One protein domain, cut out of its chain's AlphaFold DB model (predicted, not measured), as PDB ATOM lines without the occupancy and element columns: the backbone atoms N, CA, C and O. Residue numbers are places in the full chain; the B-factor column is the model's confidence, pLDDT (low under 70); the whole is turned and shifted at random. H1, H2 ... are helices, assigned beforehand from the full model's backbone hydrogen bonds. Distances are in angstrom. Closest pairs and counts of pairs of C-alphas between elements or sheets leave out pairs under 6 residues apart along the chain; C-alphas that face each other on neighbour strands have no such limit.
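What this domain is: This is residues 3 to 97 of the 170 residues of the protein "Homeobox domain-containing protein" of Caenorhabditis japonica (UniProt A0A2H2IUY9). Six helices run roughly alongside one another in a compact bundle, with H4 in the middle and H2, H3, H5 and H6 packed round it. H1 does not reach H4; it packs over H2 and the longest helix, H6, while H3 sits at the other side of the bundle, packed on H4. The printed part has 95 residues, with six named helices in the order H1 to H6 and no named strand, and its class is all helix. It is compact, with a radius of gyration of the C-alphas of 12.2 A and spans of 37 by 26 by 26 A.

How they stand to each other: H1, residues 3 to 10, and H2, residues 15 to 24, form a helical hairpin at a shallow tilt of 18 degrees; their closest C-alphas, those of Leu 9 and Ala 17, are 5.6 A apart. H1 also touches residues 81 to 88 of H6, residues 77 to 95, opposite ways at 19 degrees, closest at the C-alphas of Leu 9 and Ile 81, 6.2 A. H2 and H6 only just touch, with 3 pairs of C-alphas within 8 A, the closest those of Ala 17 and Ile 81 at 6.6 A. H3, residues 30 to 39, is close to but not clearly touching H2, and forms a hairpin with H4, residues 46 to 58, where the closest C-alphas, of Ile 37 and Gly 48, are 5.7 A apart. H4 and H6 are the hubs, touching four helices each. H4 touches H2, the same way at 22 degrees, closest at the C-alphas of Leu 20 and Val 54, 7.0 A. H4 and H5, residues 62 to 71, form a hairpin at 11 degrees, with the C-alphas of Ile 53 and Val 65 closest at 5.0 A. H5 and H6 form another, at a steep tilt of 36 degrees, only just past shallow, with the C-alphas of Leu 62 and Ala 89 closest at 5.2 A. H4 touches H6 the same way at 25 degrees, closest at the C-alphas of Leu 50 and Ala 82, 6.7 A. H2, H4, H5 and H6 make a bundle, helices side by side; H1 and H4, for instance, are apart. In H1, H2, H3, H4 and H6 every O i to N i+4 pair is within hydrogen-bond range; in H5, 5 of 6 are.

Where its parts are: H1 begins at C-alpha 3, (173.051, 142.385, 87.603). H2 and H3 are 14.5 and 14.4 A long. H4 runs 18.7 A from C-alpha 46, (160.575, 163.098, 86.083). H1 measures 10.8 A and H5 14.7 A. H6 runs 27.2 A and ends at C-alpha 95, (166.855, 139.186, 71.930).

The domain as a whole: The two C-alphas farthest apart, those of Val 40 and Gly 97, are 37.1 A from each other. The printed part has no cut. The link from H3 to H4 is short, and the other four are tight. The mean pLDDT of the printed part is 86.8, and residues 42 to 44 are under 70.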
ATOM      1  N   SER A   3     171.713 142.018  87.098       80.06
ATOM      2  CA  SER A   3     173.051 142.385  87.603       80.06
ATOM      3  C   SER A   3     173.776 143.400  86.714       80.06
ATOM      4  O   SER A   3     174.365 144.337  87.238       80.06
ATOM      5  N   SER A   4     173.706 143.251  85.387       85.94
ATOM      6  CA  SER A   4     174.326 144.195  84.449       85.94
ATOM      7  C   SER A   4     173.622 145.553  84.435       85.94
ATOM      8  O   SER A   4     174.292 146.580  84.427       85.94
ATOM      9  N   LEU A   5     172.286 145.565  84.501       89.31
ATOM     10  CA  LEU A   5     171.487 146.789  84.577       89.31
ATOM     11  C   LEU A   5     171.810 147.593  85.843       89.31
ATOM     12  O   LEU A   5     172.010 148.800  85.767       89.31
ATOM     13  N   ILE A   6     171.907 146.922  86.993       89.62
ATOM     14  CA  ILE A   6     172.241 147.555  88.275       89.62
ATOM     15  C   ILE A   6     173.631 148.199  88.207       89.62
ATOM     16  O   ILE A   6     173.789 149.345  88.616       89.62
ATOM     17  N   THR A   7     174.632 147.509  87.650       91.06
ATOM     18  CA  THR A   7     175.974 148.088  87.473       91.06
ATOM     19  C   THR A   7     175.945 149.330  86.580       91.06
ATOM     20  O   THR A   7     176.570 150.332  86.920       91.06
ATOM     21  N   SER A   8     175.202 149.296  85.470       90.56
ATOM     22  CA  SER A   8     175.061 150.451  84.573       90.56
ATOM     23  C   SER A   8     174.346 151.632  85.231       90.56
ATOM     24  O   SER A   8     174.735 152.770  85.003       90.56
ATOM     25  N   LEU A   9     173.340 151.378  86.072       90.25
ATOM     26  CA  LEU A   9     172.640 152.430  86.812       90.25
ATOM     27  C   LEU A   9     173.531 153.067  87.882       90.25
ATOM     28  O   LEU A   9     173.595 154.289  87.970       90.25
ATOM     29  N   LEU A  10     174.272 152.265  88.652       91.19
ATOM     30  CA  LEU A  10     175.199 152.784  89.665       91.19
ATOM     31  C   LEU A  10     176.303 153.665  89.057       91.19
ATOM     32  O   LEU A  10     176.795 154.568  89.730       91.19
ATOM     33  N   ALA A  11     176.659 153.454  87.786       92.19
ATOM     34  CA  ALA A  11     177.637 154.281  87.080       92.19
ATOM     35  C   ALA A  11     177.166 155.727  86.827       92.19
ATOM     36  O   ALA A  11     178.011 156.605  86.669       92.19
ATOM     37  N   VAL A  12     175.853 155.992  86.839       89.25
ATOM     38  CA  VAL A  12     175.294 157.354  86.706       89.25
ATOM     39  C   VAL A  12     175.581 158.210  87.955       89.25
ATOM     40  O   VAL A  12     175.511 159.434  87.905       89.25
ATOM     41  N   ASN A  13     175.965 157.582  89.078       89.06
ATOM     42  CA  ASN A  13     176.399 158.241  90.314       89.06
ATOM     43  C   ASN A  13     175.435 159.338  90.811       89.06
ATOM     44  O   ASN A  13     175.845 160.448  91.154       89.06
ATOM     45  N   SER A  14     174.138 159.021  90.845       90.19
ATOM     46  CA  SER A  14     173.088 159.914  91.340       90.19
ATOM     47  C   SER A  14     172.271 159.247  92.457       90.19
ATOM     48  O   SER A  14     172.165 158.013  92.496       90.19
ATOM     49  N   PRO A  15     171.681 160.030  93.381       87.06
ATOM     50  CA  PRO A  15     170.834 159.481  94.440       87.06
ATOM     51  C   PRO A  15     169.594 158.771  93.878       87.06
ATOM     52  O   PRO A  15     169.180 157.742  94.412       87.06
ATOM     53  N   GLU A  16     169.041 159.262  92.768       87.44
ATOM     54  CA  GLU A  16     167.934 158.630  92.048       87.44
ATOM     55  C   GLU A  16     168.334 157.244  91.536       87.44
ATOM     56  O   GLU A  16     167.617 156.270  91.762       87.44
ATOM     57  N   ALA A  17     169.503 157.127  90.897       88.19
ATOM     58  CA  ALA A  17     169.998 155.852  90.391       88.19
ATOM     59  C   ALA A  17     170.189 154.828  91.520       88.19
ATOM     60  O   ALA A  17     169.816 153.661  91.370       88.19
ATOM     61  N   LEU A  18     170.720 155.265  92.667       88.81
ATOM     62  CA  LEU A  18     170.917 154.416  93.840       88.81
ATOM     63  C   LEU A  18     169.582 153.923  94.418       88.81
ATOM     64  O   LEU A  18     169.422 152.725  94.660       88.81
ATOM     65  N   ALA A  19     168.596 154.813  94.565       85.94
ATOM     66  CA  ALA A  19     167.258 154.452  95.034       85.94
ATOM     67  C   ALA A  19     166.586 153.416  94.113       85.94
ATOM     68  O   ALA A  19     166.041 152.416  94.582       85.94
ATOM     69  N   LEU A  20     166.679 153.605  92.796       87.50
ATOM     70  CA  LEU A  20     166.123 152.677  91.810       87.50
ATOM     71  C   LEU A  20     166.852 151.322  91.793       87.50
ATOM     72  O   LEU A  20     166.222 150.283  91.586       87.50
ATOM     73  N   CYS A  21     168.159 151.294  92.074       89.81
ATOM     74  CA  CYS A  21     168.906 150.043  92.221       89.81
ATOM     75  C   CYS A  21     168.401 149.203  93.398       89.81
ATOM     76  O   CYS A  21     168.261 147.989  93.254       89.81
ATOM     77  N   HIS A  22     168.070 149.827  94.531       85.94
ATOM     78  CA  HIS A  22     167.498 149.120  95.680       85.94
ATOM     79  C   HIS A  22     166.160 148.444  95.352       85.94
ATOM     80  O   HIS A  22     165.895 147.323  95.804       85.94
ATOM     81  N   VAL A  23     165.345 149.084  94.514       86.69
ATOM     82  CA  VAL A  23     164.101 148.507  93.994       86.69
ATOM     83  C   VAL A  23     164.398 147.296  93.102       86.69
ATOM     84  O   VAL A  23     163.875 146.210  93.344       86.69
ATOM     85  N   LEU A  24     165.296 147.437  92.120       86.88
ATOM     86  CA  LEU A  24     165.668 146.352  91.198       86.88
ATOM     87  C   LEU A  24     166.344 145.159  91.889       86.88
ATOM     88  O   LEU A  24     166.248 144.027  91.412       86.88
ATOM     89  N   GLN A  25     167.030 145.400  93.005       88.81
ATOM     90  CA  GLN A  25     167.619 144.364  93.856       88.81
ATOM     91  C   GLN A  25     166.575 143.623  94.707       88.81
ATOM     92  O   GLN A  25     166.912 142.620  95.332       88.81
ATOM     93  N   GLY A  26     165.327 144.101  94.754       82.88
ATOM     94  CA  GLY A  26     164.273 143.548  95.605       82.88
ATOM     95  C   GLY A  26     164.429 143.898  97.085       82.88
ATOM     96  O   GLY A  26     163.754 143.307  97.924       82.88
ATOM     97  N   THR A  27     165.309 144.850  97.419       86.31
ATOM     98  CA  THR A  27     165.467 145.330  98.804       86.31
ATOM     99  C   THR A  27     164.324 146.249  99.229       86.31
ATOM    100  O   THR A  27     164.000 146.313 100.411       86.31
ATOM    101  N   LEU A  28     163.671 146.910  98.266       81.25
ATOM    102  CA  LEU A  28     162.430 147.653  98.468       81.25
ATOM    103  C   LEU A  28     161.263 146.925  97.782       81.25
ATOM    104  O   LEU A  28     161.417 146.468  96.646       81.25
ATOM    105  N   PRO A  29     160.090 146.816  98.431       80.81
ATOM    106  CA  PRO A  29     158.947 146.130  97.848       80.81
ATOM    107  C   PRO A  29     158.332 146.938  96.698       80.81
ATOM    108  O   PRO A  29     158.214 148.160  96.758       80.81
ATOM    109  N   VAL A  30     157.853 146.240  95.667       81.00
ATOM    110  CA  VAL A  30     157.184 146.837  94.493       81.00
ATOM    111  C   VAL A  30     155.978 147.699  94.888       81.00
ATOM    112  O   VAL A  30     155.737 148.739  94.277       81.00
ATOM    113  N   SER A  31     155.231 147.290  95.919       82.56
ATOM    114  CA  SER A  31     154.084 148.046  96.440       82.56
ATOM    115  C   SER A  31     154.479 149.439  96.923       82.56
ATOM    116  O   SER A  31     153.781 150.395  96.618       82.56
ATOM    117  N   PHE A  32     155.638 149.576  97.568       82.12
ATOM    118  CA  PHE A  32     156.134 150.870  98.030       82.12
ATOM    119  C   PHE A  32     156.360 151.843  96.868       82.12
ATOM    120  O   PHE A  32     155.998 153.010  96.958       82.12
ATOM    121  N   VAL A  33     156.907 151.365  95.748       81.25
ATOM    122  CA  VAL A  33     157.131 152.207  94.560       81.25
ATOM    123  C   VAL A  33     155.807 152.611  93.915       81.25
ATOM    124  O   VAL A  33     155.647 153.759  93.507       81.25
ATOM    125  N   LYS A  34     154.831 151.695  93.871       83.38
ATOM    126  CA  LYS A  34     153.469 152.000  93.405       83.38
ATOM    127  C   LYS A  34     152.808 153.068  94.276       83.38
ATOM    128  O   LYS A  34     152.237 154.012  93.737       83.38
ATOM    129  N   ASP A  35     152.945 152.958  95.595       82.62
ATOM    130  CA  ASP A  35     152.400 153.926  96.547       82.62
ATOM    131  C   ASP A  35     153.095 155.290  96.441       82.62
ATOM    132  O   ASP A  35     152.430 156.323  96.527       82.62
ATOM    133  N   LEU A  36     154.410 155.306  96.203       80.31
ATOM    134  CA  LEU A  36     155.189 156.528  95.995       80.31
ATOM    135  C   LEU A  36     154.707 157.291  94.751       80.31
ATOM    136  O   LEU A  36     154.473 158.497  94.818       80.31
ATOM    137  N   ILE A  37     154.498 156.590  93.634       80.19
ATOM    138  CA  ILE A  37     153.969 157.191  92.400       80.19
ATOM    139  C   ILE A  37     152.530 157.675  92.601       80.19
ATOM    140  O   ILE A  37     152.177 158.761  92.156       80.19
ATOM    141  N   ALA A  38     151.688 156.881  93.267       76.44
ATOM    142  CA  ALA A  38     150.274 157.205  93.425       76.44
ATOM    143  C   ALA A  38     150.030 158.404  94.355       76.44
ATOM    144  O   ALA A  38     149.102 159.176  94.114       76.44
ATOM    145  N   ASN A  39     150.838 158.544  95.411       74.94
ATOM    146  CA  ASN A  39     150.526 159.442  96.523       74.94
ATOM    147  C   ASN A  39     151.525 160.588  96.723       74.94
ATOM    148  O   ASN A  39     151.191 161.549  97.413       74.94
ATOM    149  N   VAL A  40     152.742 160.493  96.176       71.50
ATOM    150  CA  VAL A  40     153.831 161.443  96.476       71.50
ATOM    151  C   VAL A  40     154.330 162.154  95.224       71.50
ATOM    152  O   VAL A  40     154.526 163.365  95.249       71.50
ATOM    153  N   LEU A  41     154.521 161.425  94.125       76.25
ATOM    154  CA  LEU A  41     155.069 161.987  92.893       76.25
ATOM    155  C   LEU A  41     153.930 162.504  92.009       76.25
ATOM    156  O   LEU A  41     152.995 161.783  91.667       76.25
ATOM    157  N   HIS A  42     153.988 163.779  91.627       69.69
ATOM    158  CA  HIS A  42     153.028 164.324  90.670       69.69
ATOM    159  C   HIS A  42     153.233 163.677  89.292       69.69
ATOM    160  O   HIS A  42     154.350 163.335  88.923       69.69
ATOM    161  N   ARG A  43     152.167 163.560  88.484       59.06
ATOM    162  CA  ARG A  43     152.222 162.937  87.140       59.06
ATOM    163  C   ARG A  43     153.229 163.576  86.172       59.06
ATOM    164  O   ARG A  43     153.518 162.999  85.133       59.06
ATOM    165  N   THR A  44     153.721 164.770  86.485       67.56
ATOM    166  CA  THR A  44     154.727 165.502  85.707       67.56
ATOM    167  C   THR A  44     156.132 165.402  86.298       67.56
ATOM    168  O   THR A  44     157.047 166.007  85.750       67.56
ATOM    169  N   ASP A  45     156.312 164.705  87.422       78.94
ATOM    170  CA  ASP A  45     157.607 164.549  88.073       78.94
ATOM    171  C   ASP A  45     158.476 163.559  87.275       78.94
ATOM    172  O   ASP A  45     158.095 162.390  87.124       78.94
ATOM    173  N   PRO A  46     159.650 163.985  86.777       82.56
ATOM    174  CA  PRO A  46     160.575 163.098  86.083       82.56
ATOM    175  C   PRO A  46     160.998 161.885  86.920       82.56
ATOM    176  O   PRO A  46     161.137 160.787  86.386       82.56
ATOM    177  N   PHE A  47     161.163 162.026  88.239       84.81
ATOM    178  CA  PHE A  47     161.496 160.884  89.088       84.81
ATOM    179  C   PHE A  47     160.327 159.891  89.178       84.81
ATOM    180  O   PHE A  47     160.550 158.681  89.176       84.81
ATOM    181  N   GLY A  48     159.082 160.382  89.131       86.00
ATOM    182  CA  GLY A  48     157.884 159.548  88.979       86.00
ATOM    183  C   GLY A  48     157.929 158.703  87.708       86.00
ATOM    184  O   GLY A  48     157.726 157.490  87.771       86.00
ATOM    185  N   GLY A  49     158.311 159.314  86.584       87.50
ATOM    186  CA  GLY A  49     158.539 158.603  85.324       87.50
ATOM    187  C   GLY A  49     159.624 157.523  85.433       87.50
ATOM    188  O   GLY A  49     159.438 156.408  84.948       87.50
ATOM    189  N   LEU A  50     160.733 157.797  86.129       89.56
ATOM    190  CA  LEU A  50     161.783 156.795  86.367       89.56
ATOM    191  C   LEU A  50     161.301 155.620  87.231       89.56
ATOM    192  O   LEU A  50     161.625 154.466  86.938       89.56
ATOM    193  N   CYS A  51     160.502 155.888  88.264       89.56
ATOM    194  CA  CYS A  51     159.882 154.843  89.074       89.56
ATOM    195  C   CYS A  51     158.909 153.984  88.248       89.56
ATOM    196  O   CYS A  51     158.930 152.758  88.371       89.56
ATOM    197  N   GLU A  52     158.103 154.592  87.369       89.50
ATOM    198  CA  GLU A  52     157.229 153.864  86.439       89.50
ATOM    199  C   GLU A  52     158.024 152.966  85.483       89.50
ATOM    200  O   GLU A  52     157.643 151.813  85.261       89.50
ATOM    201  N   ILE A  53     159.151 153.458  84.958       91.19
ATOM    202  CA  ILE A  53     160.036 152.668  84.097       91.19
ATOM    203  C   ILE A  53     160.579 151.456  84.854       91.19
ATOM    204  O   ILE A  53     160.535 150.338  84.342       91.19
ATOM    205  N   VAL A  54     161.075 151.645  86.078       90.88
ATOM    206  CA  VAL A  54     161.619 150.540  86.881       90.88
ATOM    207  C   VAL A  54     160.544 149.516  87.233       90.88
ATOM    208  O   VAL A  54     160.797 148.317  87.122       90.88
ATOM    209  N   LEU A  55     159.326 149.954  87.564       89.88
ATOM    210  CA  LEU A  55     158.188 149.049  87.736       89.88
ATOM    211  C   LEU A  55     157.899 148.248  86.465       89.88
ATOM    212  O   LEU A  55     157.707 147.036  86.536       89.88
ATOM    213  N   ALA A  56     157.906 148.899  85.301       91.12
ATOM    214  CA  ALA A  56     157.704 148.225  84.025       91.12
ATOM    215  C   ALA A  56     158.816 147.201  83.730       91.12
ATOM    216  O   ALA A  56     158.518 146.125  83.220       91.12
ATOM    217  N   VAL A  57     160.071 147.479  84.103       90.81
ATOM    218  CA  VAL A  57     161.171 146.499  84.024       90.81
ATOM    219  C   VAL A  57     160.909 145.298  84.935       90.81
ATOM    220  O   VAL A  57     161.051 144.161  84.491       90.81
ATOM    221  N   MET A  58     160.514 145.527  86.190       88.25
ATOM    222  CA  MET A  58     160.255 144.447  87.153       88.25
ATOM    223  C   MET A  58     159.065 143.567  86.763       88.25
ATOM    224  O   MET A  58     159.067 142.370  87.032       88.25
ATOM    225  N   GLU A  59     158.055 144.153  86.124       89.25
ATOM    226  CA  GLU A  59     156.861 143.452  85.642       89.25
ATOM    227  C   GLU A  59     157.017 142.912  84.208       89.25
ATOM    228  O   GLU A  59     156.043 142.449  83.619       89.25
ATOM    229  N   ASP A  60     158.225 142.979  83.634       88.62
ATOM    230  CA  ASP A  60     158.552 142.536  82.271       88.62
ATOM    231  C   ASP A  60     157.726 143.221  81.155       88.62
ATOM    232  O   ASP A  60     157.595 142.733  80.031       88.62
ATOM    233  N   ARG A  61     157.199 144.419  81.435       91.75
ATOM    234  CA  ARG A  61     156.455 145.278  80.500       91.75
ATOM    235  C   ARG A  61     157.407 146.175  79.705       91.75
ATOM    236  O   ARG A  61     157.321 147.399  79.721       91.75
ATOM    237  N   LEU A  62     158.334 145.567  78.972       91.88
ATOM    238  CA  LEU A  62     159.451 146.274  78.322       91.88
ATOM    239  C   LEU A  62     159.030 147.290  77.244       91.88
ATOM    240  O   LEU A  62     159.752 148.247  76.981       91.88
ATOM    241  N   VAL A  63     157.860 147.115  76.626       90.31
ATOM    242  CA  VAL A  63     157.304 148.109  75.688       90.31
ATOM    243  C   VAL A  63     156.885 149.384  76.425       90.31
ATOM    244  O   VAL A  63     157.092 150.486  75.915       90.31
ATOM    245  N   ASP A  64     156.357 149.245  77.646       91.38
ATOM    246  CA  ASP A  64     155.987 150.391  78.474       91.38
ATOM    247  C   ASP A  64     157.226 151.194  78.878       91.38
ATOM    248  O   ASP A  64     157.156 152.417  78.876       91.38
ATOM    249  N   VAL A  65     158.372 150.544  79.118       91.88
ATOM    250  CA  VAL A  65     159.656 151.229  79.373       91.88
ATOM    251  C   VAL A  65     159.985 152.207  78.246       91.88
ATOM    252  O   VAL A  65     160.202 153.387  78.498       91.88
ATOM    253  N   ILE A  66     159.960 151.742  76.992       90.19
ATOM    254  CA  ILE A  66     160.263 152.587  75.824       90.19
ATOM    255  C   ILE A  66     159.246 153.727  75.702       90.19
ATOM    256  O   ILE A  66     159.622 154.871  75.446       90.19
ATOM    257  N   ARG A  67     157.957 153.427  75.907       90.25
ATOM    258  CA  ARG A  67     156.885 154.423  75.830       90.25
ATOM    259  C   ARG A  67     157.049 155.518  76.884       90.25
ATOM    260  O   ARG A  67     156.931 156.691  76.549       90.25
ATOM    261  N   VAL A  68     157.310 155.147  78.137       87.81
ATOM    262  CA  VAL A  68     157.484 156.104  79.239       87.81
ATOM    263  C   VAL A  68     158.749 156.933  79.009       87.81
ATOM    264  O   VAL A  68     158.676 158.155  79.093       87.81
ATOM    265  N   CYS A  69     159.862 156.317  78.588       88.50
ATOM    266  CA  CYS A  69     161.080 157.050  78.230       88.50
ATOM    267  C   CYS A  69     160.849 158.122  77.148       88.50
ATOM    268  O   CYS A  69     161.501 159.160  77.176       88.50
ATOM    269  N   GLY A  70     159.936 157.883  76.199       84.94
ATOM    270  CA  GLY A  70     159.603 158.839  75.136       84.94
ATOM    271  C   GLY A  70     158.584 159.920  75.516       84.94
ATOM    272  O   GLY A  70     158.440 160.887  74.774       84.94
ATOM    273  N   ASN A  71     157.872 159.763  76.635       85.44
ATOM    274  CA  ASN A  71     156.797 160.672  77.055       85.44
ATOM    275  C   ASN A  71     157.238 161.712  78.096       85.44
ATOM    276  O   ASN A  71     156.469 162.622  78.398       85.44
ATOM    277  N   PHE A  72     158.437 161.568  78.658       82.81
ATOM    278  CA  PHE A  72     158.965 162.440  79.702       82.81
ATOM    279  C   PHE A  72     160.219 163.170  79.213       82.81
ATOM    280  O   PHE A  72     161.135 162.558  78.666       82.81
ATOM    281  N   ASP A  73     160.277 164.480  79.462       84.81
ATOM    282  CA  ASP A  73     161.470 165.296  79.219       84.81
ATOM    283  C   ASP A  73     162.448 165.156  80.394       84.81
ATOM    284  O   ASP A  73     162.461 165.954  81.334       84.81
ATOM    285  N   PHE A  74     163.274 164.110  80.358       87.25
ATOM    286  CA  PHE A  74     164.343 163.921  81.338       87.25
ATOM    287  C   PHE A  74     165.538 164.840  81.059       87.25
ATOM    288  O   PHE A  74     165.961 165.019  79.913       87.25
ATOM    289  N   ALA A  75     166.161 165.350  82.123       86.12
ATOM    290  CA  ALA A  75     167.382 166.147  82.052       86.12
ATOM    291  C   ALA A  75     168.446 165.646  83.043       86.12
ATOM    292  O   ALA A  75     168.135 165.007  84.048       86.12
ATOM    293  N   GLY A  76     169.718 165.939  82.754       90.88
ATOM    294  CA  GLY A  76     170.847 165.569  83.616       90.88
ATOM    295  C   GLY A  76     170.921 164.064  83.901       90.88
ATOM    296  O   GLY A  76     170.690 163.248  83.009       90.88
ATOM    297  N   ALA A  77     171.191 163.700  85.157       89.00
ATOM    298  CA  ALA A  77     171.322 162.307  85.591       89.00
ATOM    299  C   ALA A  77     170.071 161.460  85.304       89.00
ATOM    300  O   ALA A  77     170.174 160.289  84.952       89.00
ATOM    301  N   GLN A  78     168.875 162.048  85.384       88.75
ATOM    302  CA  GLN A  78     167.632 161.326  85.109       88.75
ATOM    303  C   GLN A  78     167.539 160.879  83.648       88.75
ATOM    304  O   GLN A  78     167.028 159.799  83.361       88.75
ATOM    305  N   LYS A  79     168.080 161.684  82.727       92.38
ATOM    306  CA  LYS A  79     168.160 161.320  81.314       92.38
ATOM    307  C   LYS A  79     169.095 160.134  81.110       92.38
ATOM    308  O   LYS A  79     168.726 159.192  80.419       92.38
ATOM    309  N   GLU A  80     170.261 160.152  81.749       92.25
ATOM    310  CA  GLU A  80     171.222 159.045  81.681       92.25
ATOM    311  C   GLU A  80     170.619 157.744  82.239       92.25
ATOM    312  O   GLU A  80     170.729 156.690  81.615       92.25
ATOM    313  N   ILE A  81     169.887 157.820  83.358       92.94
ATOM    314  CA  ILE A  81     169.134 156.685  83.918       92.94
ATOM    315  C   ILE A  81     168.100 156.159  82.909       92.94
ATOM    316  O   ILE A  81     168.042 154.953  82.653       92.94
ATOM    317  N   ALA A  82     167.284 157.047  82.330       92.31
ATOM    318  CA  ALA A  82     166.250 156.677  81.366       92.31
ATOM    319  C   ALA A  82     166.842 156.025  80.105       92.31
ATOM    320  O   ALA A  82     166.285 155.051  79.597       92.31
ATOM    321  N   GLU A  83     167.988 156.515  79.625       92.00
ATOM    322  CA  GLU A  83     168.723 155.933  78.500       92.00
ATOM    323  C   GLU A  83     169.232 154.524  78.828       92.00
ATOM    324  O   GLU A  83     169.016 153.602  78.039       92.00
ATOM    325  N   VAL A  84     169.829 154.313  80.007       93.69
ATOM    326  CA  VAL A  84     170.272 152.982  80.462       93.69
ATOM    327  C   VAL A  84     169.101 151.990  80.496       93.69
ATOM    328  O   VAL A  84     169.215 150.869  79.987       93.69
ATOM    329  N   LEU A  85     167.956 152.403  81.045       93.00
ATOM    330  CA  LEU A  85     166.751 151.571  81.131       93.00
ATOM    331  C   LEU A  85     166.153 151.277  79.745       93.00
ATOM    332  O   LEU A  85     165.796 150.131  79.458       93.00
ATOM    333  N   ALA A  86     166.103 152.274  78.857       92.75
ATOM    334  CA  ALA A  86     165.616 152.114  77.488       92.75
ATOM    335  C   ALA A  86     166.509 151.182  76.656       92.75
ATOM    336  O   ALA A  86     166.000 150.339  75.910       92.75
ATOM    337  N   VAL A  87     167.836 151.290  76.801       92.69
ATOM    338  CA  VAL A  87     168.803 150.399  76.143       92.69
ATOM    339  C   VAL A  87     168.627 148.966  76.633       92.69
ATOM    340  O   VAL A  87     168.583 148.044  75.817       92.69
ATOM    341  N   HIS A  88     168.461 148.768  77.942       92.25
ATOM    342  CA  HIS A  88     168.196 147.445  78.500       92.25
ATOM    343  C   HIS A  88     166.909 146.836  77.931       92.25
ATOM    344  O   HIS A  88     166.942 145.725  77.397       92.25
ATOM    345  N   ALA A  89     165.797 147.574  77.966       92.19
ATOM    346  CA  ALA A  89     164.521 147.110  77.427       92.19
ATOM    347  C   ALA A  89     164.612 146.777  75.930       92.19
ATOM    348  O   ALA A  89     164.168 145.712  75.502       92.19
ATOM    349  N   SER A  90     165.260 147.640  75.145       90.44
ATOM    350  CA  SER A  90     165.467 147.431  73.709       90.44
ATOM    351  C   SER A  90     166.316 146.192  73.426       90.44
ATOM    352  O   SER A  90     165.994 145.416  72.527       90.44
ATOM    353  N   SER A  91     167.373 145.962  74.208       90.25
ATOM    354  CA  SER A  91     168.233 144.782  74.082       90.25
ATOM    355  C   SER A  91     167.466 143.487  74.360       90.25
ATOM    356  O   SER A  91     167.555 142.531  73.584       90.25
ATOM    357  N   VAL A  92     166.650 143.463  75.417       90.56
ATOM    358  CA  VAL A  92     165.838 142.287  75.750       90.56
ATOM    359  C   VAL A  92     164.754 142.050  74.694       90.56
ATOM    360  O   VAL A  92     164.592 140.919  74.238       90.56
ATOM    361  N   LEU A  93     164.057 143.096  74.239       89.88
ATOM    362  CA  LEU A  93     163.056 142.989  73.170       89.88
ATOM    363  C   LEU A  93     163.661 142.502  71.847       89.88
ATOM    364  O   LEU A  93     163.052 141.680  71.167       89.88
ATOM    365  N   THR A  94     164.869 142.955  71.510       89.44
ATOM    366  CA  THR A  94     165.625 142.475  70.343       89.44
ATOM    367  C   THR A  94     165.968 140.994  70.487       89.44
ATOM    368  O   THR A  94     165.709 140.207  69.584       89.44
ATOM    369  N   THR A  95     166.487 140.587  71.651       88.00
ATOM    370  CA  THR A  95     166.855 139.186  71.930       88.00
ATOM    371  C   THR A  95     165.645 138.254  71.839       88.00
ATOM    372  O   THR A  95     165.760 137.117  71.393       88.00
ATOM    373  N   ARG A  96     164.465 138.747  72.227       89.25
ATOM    374  CA  ARG A  96     163.184 138.037  72.116       89.25
ATOM    375  C   ARG A  96     162.558 138.098  70.714       89.25
ATOM    376  O   ARG A  96     161.502 137.510  70.510       89.25
ATOM    377  N   GLY A  97     163.171 138.803  69.762       84.38
ATOM    378  CA  GLY A  97     162.686 138.921  68.384       84.38
ATOM    379  C   GLY A  97     161.527 139.905  68.178       84.38
ATOM    380  O   GLY A  97     160.927 139.912  67.108       84.38
TER     381      GLY A  97